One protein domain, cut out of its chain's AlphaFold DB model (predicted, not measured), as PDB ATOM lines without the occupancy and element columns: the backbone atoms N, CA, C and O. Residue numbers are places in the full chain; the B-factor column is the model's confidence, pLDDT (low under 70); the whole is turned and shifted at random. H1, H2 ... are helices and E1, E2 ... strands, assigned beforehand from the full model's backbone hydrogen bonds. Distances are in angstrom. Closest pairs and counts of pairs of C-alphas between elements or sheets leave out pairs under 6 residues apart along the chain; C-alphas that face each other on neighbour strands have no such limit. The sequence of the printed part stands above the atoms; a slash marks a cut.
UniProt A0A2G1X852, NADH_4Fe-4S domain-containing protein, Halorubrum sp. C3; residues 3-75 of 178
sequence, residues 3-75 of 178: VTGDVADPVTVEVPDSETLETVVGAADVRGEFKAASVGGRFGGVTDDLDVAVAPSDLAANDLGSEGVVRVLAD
ATOM      1  N   VAL A   3      17.965 -20.265   7.822       98.31
ATOM      2  CA  VAL A   3      18.566 -19.590   6.672       98.31
ATOM      3  C   VAL A   3      19.700 -18.686   7.144       98.31
ATOM      4  O   VAL A   3      19.552 -17.924   8.099       98.31
ATOM      5  N   THR A   4      20.857 -18.802   6.499       98.06
ATOM      6  CA  THR A   4      22.105 -18.094   6.828       98.06
ATOM      7  C   THR A   4      22.834 -17.680   5.546       98.06
ATOM      8  O   THR A   4      22.351 -17.949   4.450       98.06
ATOM      9  N   GLY A   5      24.026 -17.085   5.660       96.94
ATOM     10  CA  GLY A   5      24.848 -16.701   4.510       96.94
ATOM     11  C   GLY A   5      24.613 -15.250   4.118       96.94
ATOM     12  O   GLY A   5      24.627 -14.378   4.988       96.94
ATOM     13  N   ASP A   6      24.408 -15.000   2.830       97.50
ATOM     14  CA  ASP A   6      24.213 -13.658   2.277       97.50
ATOM     15  C   ASP A   6      22.775 -13.161   2.493       97.50
ATOM     16  O   ASP A   6      22.035 -12.871   1.562       97.50
ATOM     17  N   VAL A   7      22.367 -13.072   3.761       98.00
ATOM     18  CA  VAL A   7      21.043 -12.606   4.207       98.00
ATOM     19  C   VAL A   7      21.182 -11.559   5.305       98.00
ATOM     20  O   VAL A   7      22.071 -11.694   6.147       98.00
ATOM     21  N   ALA A   8      20.331 -10.529   5.315       97.19
ATOM     22  CA  ALA A   8      20.371  -9.401   6.249       97.19
ATOM     23  C   ALA A   8      20.542  -9.867   7.703       97.19
ATOM     24  O   ALA A   8      21.520  -9.518   8.368       97.19
ATOM     25  N   ASP A   9      19.666 -10.765   8.129       96.94
ATOM     26  CA  ASP A   9      19.734 -11.426   9.419       96.94
ATOM     27  C   ASP A   9      19.422 -12.917   9.236       96.94
ATOM     28  O   ASP A   9      18.525 -13.264   8.461       96.94
ATOM     29  N   PRO A  10      20.133 -13.821   9.933       97.44
ATOM     30  CA  PRO A  10      19.752 -15.223   9.969       97.44
ATOM     31  C   PRO A  10      18.325 -15.391  10.494       97.44
ATOM     32  O   PRO A  10      17.957 -14.797  11.511       97.44
ATOM     33  N   VAL A  11      17.543 -16.250   9.846       98.06
ATOM     34  CA  VAL A  11      16.158 -16.531  10.237       98.06
ATOM     35  C   VAL A  11      15.952 -18.026  10.419       98.06
ATOM     36  O   VAL A  11      16.482 -18.836   9.662       98.06
ATOM     37  N   THR A  12      15.164 -18.406  11.417       98.06
ATOM     38  CA  THR A  12      14.697 -19.782  11.586       98.06
ATOM     39  C   THR A  12      13.201 -19.820  11.336       98.06
ATOM     40  O   THR A  12      12.445 -19.093  11.977       98.06
ATOM     41  N   VAL A  13      12.782 -20.686  10.419       96.81
ATOM     42  CA  VAL A  13      11.380 -20.896  10.055       96.81
ATOM     43  C   VAL A  13      10.958 -22.336  10.284       96.81
ATOM     44  O   VAL A  13      11.720 -23.272  10.034       96.81
ATOM     45  N   GLU A  14       9.732 -22.524  10.751       96.94
ATOM     46  CA  GLU A  14       9.074 -23.826  10.787       96.94
ATOM     47  C   GLU A  14       8.146 -23.916   9.580       96.94
ATOM     48  O   GLU A  14       7.263 -23.077   9.407       96.94
ATOM     49  N   VAL A  15       8.374 -24.915   8.734       95.75
ATOM     50  CA  VAL A  15       7.610 -25.150   7.509       95.75
ATOM     51  C   VAL A  15       7.181 -26.618   7.468       95.75
ATOM     52  O   VAL A  15       7.930 -27.470   7.952       95.75
ATOM     53  N   PRO A  16       5.984 -26.935   6.948       96.25
ATOM     54  CA  PRO A  16       5.612 -28.309   6.629       96.25
ATOM     55  C   PRO A  16       6.574 -28.945   5.620       96.25
ATOM     56  O   PRO A  16       7.087 -28.260   4.741       96.25
ATOM     57  N   ASP A  17       6.726 -30.268   5.672       94.31
ATOM     58  CA  ASP A  17       7.572 -31.037   4.740       94.31
ATOM     59  C   ASP A  17       7.169 -30.876   3.258       94.31
ATOM     60  O   ASP A  17       7.972 -31.131   2.366       94.31
ATOM     61  N   SER A  18       5.926 -30.457   2.990       93.50
ATOM     62  CA  SER A  18       5.407 -30.198   1.642       93.50
ATOM     63  C   SER A  18       5.799 -28.837   1.062       93.50
ATOM     64  O   SER A  18       5.500 -28.587  -0.101       93.50
ATOM     65  N   GLU A  19       6.372 -27.939   1.864       97.81
ATOM     66  CA  GLU A  19       6.884 -26.652   1.380       97.81
ATOM     67  C   GLU A  19       8.204 -26.832   0.631       97.81
ATOM     68  O   GLU A  19       8.877 -27.854   0.773       97.81
ATOM     69  N   THR A  20       8.593 -25.825  -0.144       98.44
ATOM     70  CA  THR A  20       9.810 -25.846  -0.958       98.44
ATOM     71  C   THR A  20      10.937 -25.019  -0.344       98.44
ATOM     72  O   THR A  20      10.744 -24.229   0.591       98.44
ATOM     73  N   LEU A  21      12.146 -25.185  -0.883       98.06
ATOM     74  CA  LEU A  21      13.272 -24.307  -0.574       98.06
ATOM     75  C   LEU A  21      12.968 -22.844  -0.930       98.06
ATOM     76  O   LEU A  21      13.466 -21.962  -0.235       98.06
ATOM     77  N   GLU A  22      12.117 -22.578  -1.925       98.19
ATOM     78  CA  GLU A  22      11.638 -21.230  -2.259       98.19
ATOM     79  C   GLU A  22      10.944 -20.571  -1.061       98.19
ATOM     80  O   GLU A  22      11.320 -19.464  -0.672       98.19
ATOM     81  N   THR A  23      10.008 -21.268  -0.402       98.00
ATOM     82  CA  THR A  23       9.345 -20.769   0.817       98.00
ATOM     83  C   THR A  23      10.360 -20.479   1.925       98.00
ATOM     84  O   THR A  23      10.249 -19.481   2.641       98.00
ATOM     85  N   VAL A  24      11.368 -21.342   2.081       97.94
ATOM     86  CA  VAL A  24      12.392 -21.196   3.125       97.94
ATOM     87  C   VAL A  24      13.311 -20.009   2.848       97.94
ATOM     88  O   VAL A  24      13.501 -19.181   3.737       97.94
ATOM     89  N   VAL A  25      13.862 -19.897   1.638       97.62
ATOM     90  CA  VAL A  25      14.739 -18.787   1.234       97.62
ATOM     91  C   VAL A  25      13.970 -17.466   1.237       97.62
ATOM     92  O   VAL A  25      14.486 -16.474   1.743       97.62
ATOM     93  N   GLY A  26      12.714 -17.466   0.778       97.19
ATOM     94  CA  GLY A  26      11.839 -16.290   0.755       97.19
ATOM     95  C   GLY A  26      11.465 -15.740   2.136       97.19
ATOM     96  O   GLY A  26      10.966 -14.620   2.236       97.19
ATOM     97  N   ALA A  27      11.725 -16.486   3.214       96.88
ATOM     98  CA  ALA A  27      11.566 -15.988   4.576       96.88
ATOM     99  C   ALA A  27      12.747 -15.129   5.067       96.88
ATOM    100  O   ALA A  27      12.647 -14.517   6.134       96.88
ATOM    101  N   ALA A  28      13.859 -15.100   4.327       97.19
ATOM    102  CA  ALA A  28      15.037 -14.299   4.630       97.19
ATOM    103  C   ALA A  28      15.166 -13.113   3.665       97.19
ATOM    104  O   ALA A  28      14.816 -13.201   2.491       97.19
ATOM    105  N   ASP A  29      15.722 -12.007   4.153       97.06
ATOM    106  CA  ASP A  29      16.060 -10.854   3.313       97.06
ATOM    107  C   ASP A  29      17.442 -11.077   2.677       97.06
ATOM    108  O   ASP A  29      18.463 -10.943   3.352       97.06
ATOM    109  N   VAL A  30      17.487 -11.505   1.413       96.75
ATOM    110  CA  VAL A  30      18.736 -11.819   0.693       96.75
ATOM    111  C   VAL A  30      19.496 -10.534   0.354       96.75
ATOM    112  O   VAL A  30      18.936  -9.575  -0.170       96.75
ATOM    113  N   ARG A  31      20.803 -10.511   0.640       94.44
ATOM    114  CA  ARG A  31      21.699  -9.431   0.216       94.44
ATOM    115  C   ARG A  31      22.181  -9.706  -1.205       94.44
ATOM    116  O   ARG A  31      22.830 -10.718  -1.423       94.44
ATOM    117  N   GLY A  32      21.940  -8.776  -2.126       93.38
ATOM    118  CA  GLY A  32      22.309  -8.956  -3.535       93.38
ATOM    119  C   GLY A  32      21.305  -9.834  -4.282       93.38
ATOM    120  O   GLY A  32      20.144  -9.929  -3.876       93.38
ATOM    121  N   GLU A  33      21.735 -10.446  -5.382       95.38
ATOM    122  CA  GLU A  33      20.898 -11.350  -6.170       95.38
ATOM    123  C   GLU A  33      21.153 -12.802  -5.744       95.38
ATOM    124  O   GLU A  33      22.292 -13.213  -5.525       95.38
ATOM    125  N   PHE A  34      20.088 -13.595  -5.595       97.69
ATOM    126  CA  PHE A  34      20.225 -15.013  -5.264       97.69
ATOM    127  C   PHE A  34      20.935 -15.752  -6.403       97.69
ATOM    128  O   PHE A  34      20.486 -15.699  -7.548       97.69
ATOM    129  N   LYS A  35      22.005 -16.479  -6.070       97.88
ATOM    130  CA  LYS A  35      22.744 -17.328  -7.010       97.88
ATOM    131  C   LYS A  35      22.556 -18.809  -6.718       97.88
ATOM    132  O   LYS A  35      22.309 -19.587  -7.629       97.88
ATOM    133  N   ALA A  36      22.720 -19.197  -5.457       98.38
ATOM    134  CA  ALA A  36      22.637 -20.587  -5.037       98.38
ATOM    135  C   ALA A  36      22.334 -20.708  -3.538       98.38
ATOM    136  O   ALA A  36      22.499 -19.769  -2.754       98.38
ATOM    137  N   ALA A  37      21.961 -21.910  -3.117       98.38
ATOM    138  CA  ALA A  37      21.839 -22.310  -1.730       98.38
ATOM    139  C   ALA A  37      22.690 -23.554  -1.456       98.38
ATOM    140  O   ALA A  37      22.681 -24.512  -2.221       98.38
ATOM    141  N   SER A  38      23.395 -23.568  -0.323       98.44
ATOM    142  CA  SER A  38      23.978 -24.786   0.244       98.44
ATOM    143  C   SER A  38      23.051 -25.334   1.321       98.44
ATOM    144  O   SER A  38      22.824 -24.687   2.348       98.44
ATOM    145  N   VAL A  39      22.494 -26.514   1.073       98.44
ATOM    146  CA  VAL A  39      21.436 -27.130   1.874       98.44
ATOM    147  C   VAL A  39      21.986 -28.370   2.561       98.44
ATOM    148  O   VAL A  39      22.427 -29.309   1.898       98.44
ATOM    149  N   GLY A  40      21.971 -28.376   3.895       94.81
ATOM    150  CA  GLY A  40      22.455 -29.512   4.682       94.81
ATOM    151  C   GLY A  40      23.745 -29.269   5.444       94.81
ATOM    152  O   GLY A  40      24.727 -29.980   5.269       94.81
ATOM    153  N   GLY A  41      23.759 -28.237   6.282       92.56
ATOM    154  CA  GLY A  41      24.848 -28.027   7.227       92.56
ATOM    155  C   GLY A  41      26.195 -27.779   6.548       92.56
ATOM    156  O   GLY A  41      26.309 -26.996   5.603       92.56
ATOM    157  N   ARG A  42      27.255 -28.388   7.086       93.25
ATOM    158  CA  ARG A  42      28.630 -28.076   6.666       93.25
ATOM    159  C   ARG A  42      28.960 -28.636   5.285       93.25
ATOM    160  O   ARG A  42      29.574 -27.932   4.482       93.25
ATOM    161  N   PHE A  43      28.532 -29.865   5.022       97.62
ATOM    162  CA  PHE A  43      28.721 -30.552   3.747       97.62
ATOM    163  C   PHE A  43      27.434 -30.565   2.917       97.62
ATOM    164  O   PHE A  43      27.179 -31.507   2.174       97.62
ATOM    165  N   GLY A  44      26.620 -29.519   3.054       97.50
ATOM    166  CA  GLY A  44      25.372 -29.382   2.319       97.50
ATOM    167  C   GLY A  44      25.599 -29.287   0.815       97.50
ATOM    168  O   GLY A  44      26.533 -28.611   0.374       97.50
ATOM    169  N   GLY A  45      24.725 -29.941   0.052       98.44
ATOM    170  CA  GLY A  45      24.721 -29.857  -1.406       98.44
ATOM    171  C   GLY A  45      24.387 -28.443  -1.874       98.44
ATOM    172  O   GLY A  45      23.695 -27.708  -1.168       98.44
ATOM    173  N   VAL A  46      24.929 -28.043  -3.019       98.62
ATOM    174  CA  VAL A  46      24.768 -26.719  -3.626       98.62
ATOM    175  C   VAL A  46      23.760 -26.813  -4.768       98.62
ATOM    176  O   VAL A  46      23.912 -27.661  -5.639       98.62
ATOM    177  N   THR A  47      22.748 -25.949  -4.768       98.56
ATOM    178  CA  THR A  47      21.686 -25.922  -5.785       98.56
ATOM    179  C   THR A  47      21.217 -24.493  -6.052       98.56
ATOM    180  O   THR A  47      21.218 -23.665  -5.139       98.56
ATOM    181  N   ASP A  48      20.809 -24.197  -7.279       98.12
ATOM    182  CA  ASP A  48      19.982 -23.041  -7.648       98.12
ATOM    183  C   ASP A  48      18.489 -23.398  -7.763       98.12
ATOM    184  O   ASP A  48      17.647 -22.502  -7.731       98.12
ATOM    185  N   ASP A  49      18.147 -24.688  -7.834       98.06
ATOM    186  CA  ASP A  49      16.762 -25.156  -7.842       98.06
ATOM    187  C   ASP A  49      16.124 -25.014  -6.451       98.06
ATOM    188  O   ASP A  49      16.495 -25.703  -5.491       98.06
ATOM    189  N   LEU A  50      15.162 -24.096  -6.355       97.94
ATOM    190  CA  LEU A  50      14.384 -23.823  -5.150       97.94
ATOM    191  C   LEU A  50      13.010 -24.513  -5.136       97.94
ATOM    192  O   LEU A  50      12.339 -24.464  -4.105       97.94
ATOM    193  N   ASP A  51      12.607 -25.196  -6.214       97.75
ATOM    194  CA  ASP A  51      11.335 -25.941  -6.299       97.75
ATOM    195  C   ASP A  51      11.432 -27.345  -5.663       97.75
ATOM    196  O   ASP A  51      10.558 -28.201  -5.795       97.75
ATOM    197  N   VAL A  52      12.511 -27.602  -4.921       97.81
ATOM    198  CA  VAL A  52      12.708 -28.840  -4.165       97.81
ATOM    199  C   VAL A  52      11.938 -28.773  -2.847       97.81
ATOM    200  O   VAL A  52      12.124 -27.847  -2.052       97.81
ATOM    201  N   ALA A  53      11.107 -29.783  -2.579       97.75
ATOM    202  CA  ALA A  53      10.416 -29.924  -1.300       97.75
ATOM    203  C   ALA A  53      11.403 -30.146  -0.137       97.75
ATOM    204  O   ALA A  53      12.419 -30.830  -0.272       97.75
ATOM    205  N   VAL A  54      11.091 -29.600   1.040       97.38
ATOM    206  CA  VAL A  54      11.978 -29.641   2.220       97.38
ATOM    207  C   VAL A  54      11.915 -30.955   3.001       97.38
ATOM    208  O   VAL A  54      12.664 -31.141   3.966       97.38
ATOM    209  N   ALA A  55      11.042 -31.876   2.590       97.25
ATOM    210  CA  ALA A  55      10.999 -33.230   3.111       97.25
ATOM    211  C   ALA A  55      12.378 -33.917   2.980       97.25
ATOM    212  O   ALA A  55      13.020 -33.833   1.929       97.25
ATOM    213  N   PRO A  56      12.847 -34.669   3.997       96.50
ATOM    214  CA  PRO A  56      14.162 -35.312   3.950       96.50
ATOM    215  C   PRO A  56      14.383 -36.248   2.752       96.50
ATOM    216  O   PRO A  56      15.518 -36.402   2.309       96.50
ATOM    217  N   SER A  57      13.321 -36.883   2.240       96.94
ATOM    218  CA  SER A  57      13.365 -37.732   1.043       96.94
ATOM    219  C   SER A  57      13.701 -36.950  -0.219       96.94
ATOM    220  O   SER A  57      14.515 -37.403  -1.018       96.94
ATOM    221  N   ASP A  58      13.085 -35.786  -0.382       97.94
ATOM    222  CA  ASP A  58      13.182 -34.950  -1.574       97.94
ATOM    223  C   ASP A  58      14.518 -34.204  -1.595       97.94
ATOM    224  O   ASP A  58      15.194 -34.173  -2.623       97.94
ATOM    225  N   LEU A  59      14.982 -33.742  -0.429       97.88
ATOM    226  CA  LEU A  59      16.348 -33.237  -0.266       97.88
ATOM    227  C   LEU A  59      17.388 -34.311  -0.618       97.88
ATOM    228  O   LEU A  59      18.313 -34.045  -1.382       97.88
ATOM    229  N   ALA A  60      17.230 -35.540  -0.114       96.69
ATOM    230  CA  ALA A  60      18.160 -36.628  -0.414       96.69
ATOM    231  C   ALA A  60      18.145 -37.035  -1.899       96.69
ATOM    232  O   ALA A  60      19.193 -37.374  -2.442       96.69
ATOM    233  N   ALA A  61      16.984 -36.982  -2.563       97.19
ATOM    234  CA  ALA A  61      16.859 -37.275  -3.992       97.19
ATOM    235  C   ALA A  61      17.620 -36.275  -4.882       97.19
ATOM    236  O   ALA A  61      18.005 -36.633  -5.991       97.19
ATOM    237  N   ASN A  62      17.875 -35.065  -4.376       97.25
ATOM    238  CA  ASN A  62      18.646 -34.015  -5.043       97.25
ATOM    239  C   ASN A  62      20.094 -33.900  -4.511       97.25
ATOM    240  O   ASN A  62      20.753 -32.888  -4.722       97.25
ATOM    241  N   ASP A  63      20.581 -34.913  -3.782       96.94
ATOM    242  CA  ASP A  63      21.885 -34.926  -3.091       96.94
ATOM    243  C   ASP A  63      22.131 -33.690  -2.197       96.94
ATOM    244  O   ASP A  63      23.245 -33.191  -2.031       96.94
ATOM    245  N   LEU A  64      21.064 -33.197  -1.567       97.69
ATOM    246  CA  LEU A  64      21.111 -32.162  -0.540       97.69
ATOM    247  C   LEU A  64      21.161 -32.804   0.855       97.69
ATOM    248  O   LEU A  64      20.856 -33.985   1.048       97.69
ATOM    249  N   GLY A  65      21.571 -32.042   1.871       95.62
ATOM    250  CA  GLY A  65      21.554 -32.514   3.256       95.62
ATOM    251  C   GLY A  65      20.334 -32.037   4.040       95.62
ATOM    252  O   GLY A  65      19.730 -31.006   3.757       95.62
ATOM    253  N   SER A  66      19.982 -32.806   5.064       95.00
ATOM    254  CA  SER A  66      18.754 -32.648   5.843       95.00
ATOM    255  C   SER A  66      18.987 -32.053   7.235       95.00
ATOM    256  O   SER A  66      18.081 -32.046   8.064       95.00
ATOM    257  N   GLU A  67      20.171 -31.489   7.511       95.50
ATOM    258  CA  GLU A  67      20.499 -30.866   8.809       95.50
ATOM    259  C   GLU A  67      19.726 -29.564   9.110       95.50
ATOM    260  O   GLU A  67      19.978 -28.904  10.117       95.50
ATOM    261  N   GLY A  68      18.786 -29.168   8.246       94.81
ATOM    262  CA  GLY A  68      17.900 -28.030   8.480       94.81
ATOM    263  C   GLY A  68      18.591 -26.670   8.396       94.81
ATOM    264  O   GLY A  68      18.033 -25.694   8.894       94.81
ATOM    265  N   VAL A  69      19.772 -26.593   7.779       97.56
ATOM    266  CA  VAL A  69      20.498 -25.348   7.494       97.56
ATOM    267  C   VAL A  69      20.488 -25.098   5.991       97.56
ATOM    268  O   VAL A  69      20.881 -25.976   5.224       97.56
ATOM    269  N   VAL A  70      20.078 -23.893   5.602       98.31
ATOM    270  CA  VAL A  70      20.132 -23.376   4.232       98.31
ATOM    271  C   VAL A  70      21.051 -22.161   4.246       98.31
ATOM    272  O   VAL A  70      20.789 -21.180   4.938       98.31
ATOM    273  N   ARG A  71      22.172 -22.219   3.536       98.44
ATOM    274  CA  ARG A  71      23.093 -21.088   3.406       98.44
ATOM    275  C   ARG A  71      22.941 -20.472   2.022       98.44
ATOM    276  O   ARG A  71      23.348 -21.097   1.050       98.44
ATOM    277  N   VAL A  72      22.386 -19.266   1.953       98.50
ATOM    278  CA  VAL A  72      22.233 -18.489   0.717       98.50
ATOM    279  C   VAL A  72      23.584 -17.929   0.281       98.50
ATOM    280  O   VAL A  72      24.360 -17.458   1.121       98.50
ATOM    281  N   LEU A  73      23.841 -18.002  -1.023       97.81
ATOM    282  CA  LEU A  73      25.012 -17.484  -1.717       97.81
ATOM    283  C   LEU A  73      24.530 -16.484  -2.764       97.81
ATOM    284  O   LEU A  73      23.710 -16.836  -3.618       97.81
ATOM    285  N   ALA A  74      25.014 -15.251  -2.665       96.88
ATOM    286  CA  ALA A  74      24.696 -14.195  -3.618       96.88
ATOM    287  C   ALA A  74      25.526 -14.304  -4.912       96.88
ATOM    288  O   ALA A  74      26.447 -15.119  -5.018       96.88
ATOM    289  N   ASP A  75      25.193 -13.483  -5.908       94.75
ATOM    290  CA  ASP A  75      25.828 -13.444  -7.232       94.75
ATOM    291  C   ASP A  75      27.339 -13.140  -7.197       94.75
ATOM    292  O   ASP A  75      28.101 -13.663  -8.017       94.75
TER     293      ASP A  75
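Overview. This is residues 3 to 75 of the 178 residues of the protein "NADH_4Fe-4S domain-containing protein" of Halorubrum sp. C3 (UniProt A0A2G1X852). This domain has little regular structure: a small twisted sheet, E1 E4 E2 E3, makes a wall along one side, with most of the loops over one of its faces and the other face bare, H1 only grazing the sheet and H2 off it at one end of the longest axis. The 73 printed residues run E1 H1 E2 E3 H2 E4; the sheet and class are mixed, and 29 residues are in named elements. It is compact, with radius of gyration of the C-alphas 10.8 A and spans 30 by 21 by 20 A.

Along the chain. E1, residues 3 to 5, begins at (18.566, -19.590, 6.672). H1 is 21 to 25, E2 34 to 39 (14.1 A), E3 45 to 47, H2 56 to 61. E4, 69 to 74, spans 16.3 A and ends at (24.696, -14.195, -3.618).

Arrangement. E1 and E4 are parallel, 43 degrees; N 4 and O 70 are 2.8 A apart. E4 and E2 are antiparallel, 157 degrees; N 38 to O 71 is 2.8 A. E2 and E3 form a hairpin, N 37 to O 47 2.8 A. H1 only grazes the sheet. Both helices have every O i to N i+4 pair within hydrogen-bond range. E3, H2, E4 form a split strand-helix-strand unit, E2 between the strands, its crossover right-handed.

Size, cuts and confidence. The printed part has no cut. The E1 to H1 link is long. No printed residue is under 70.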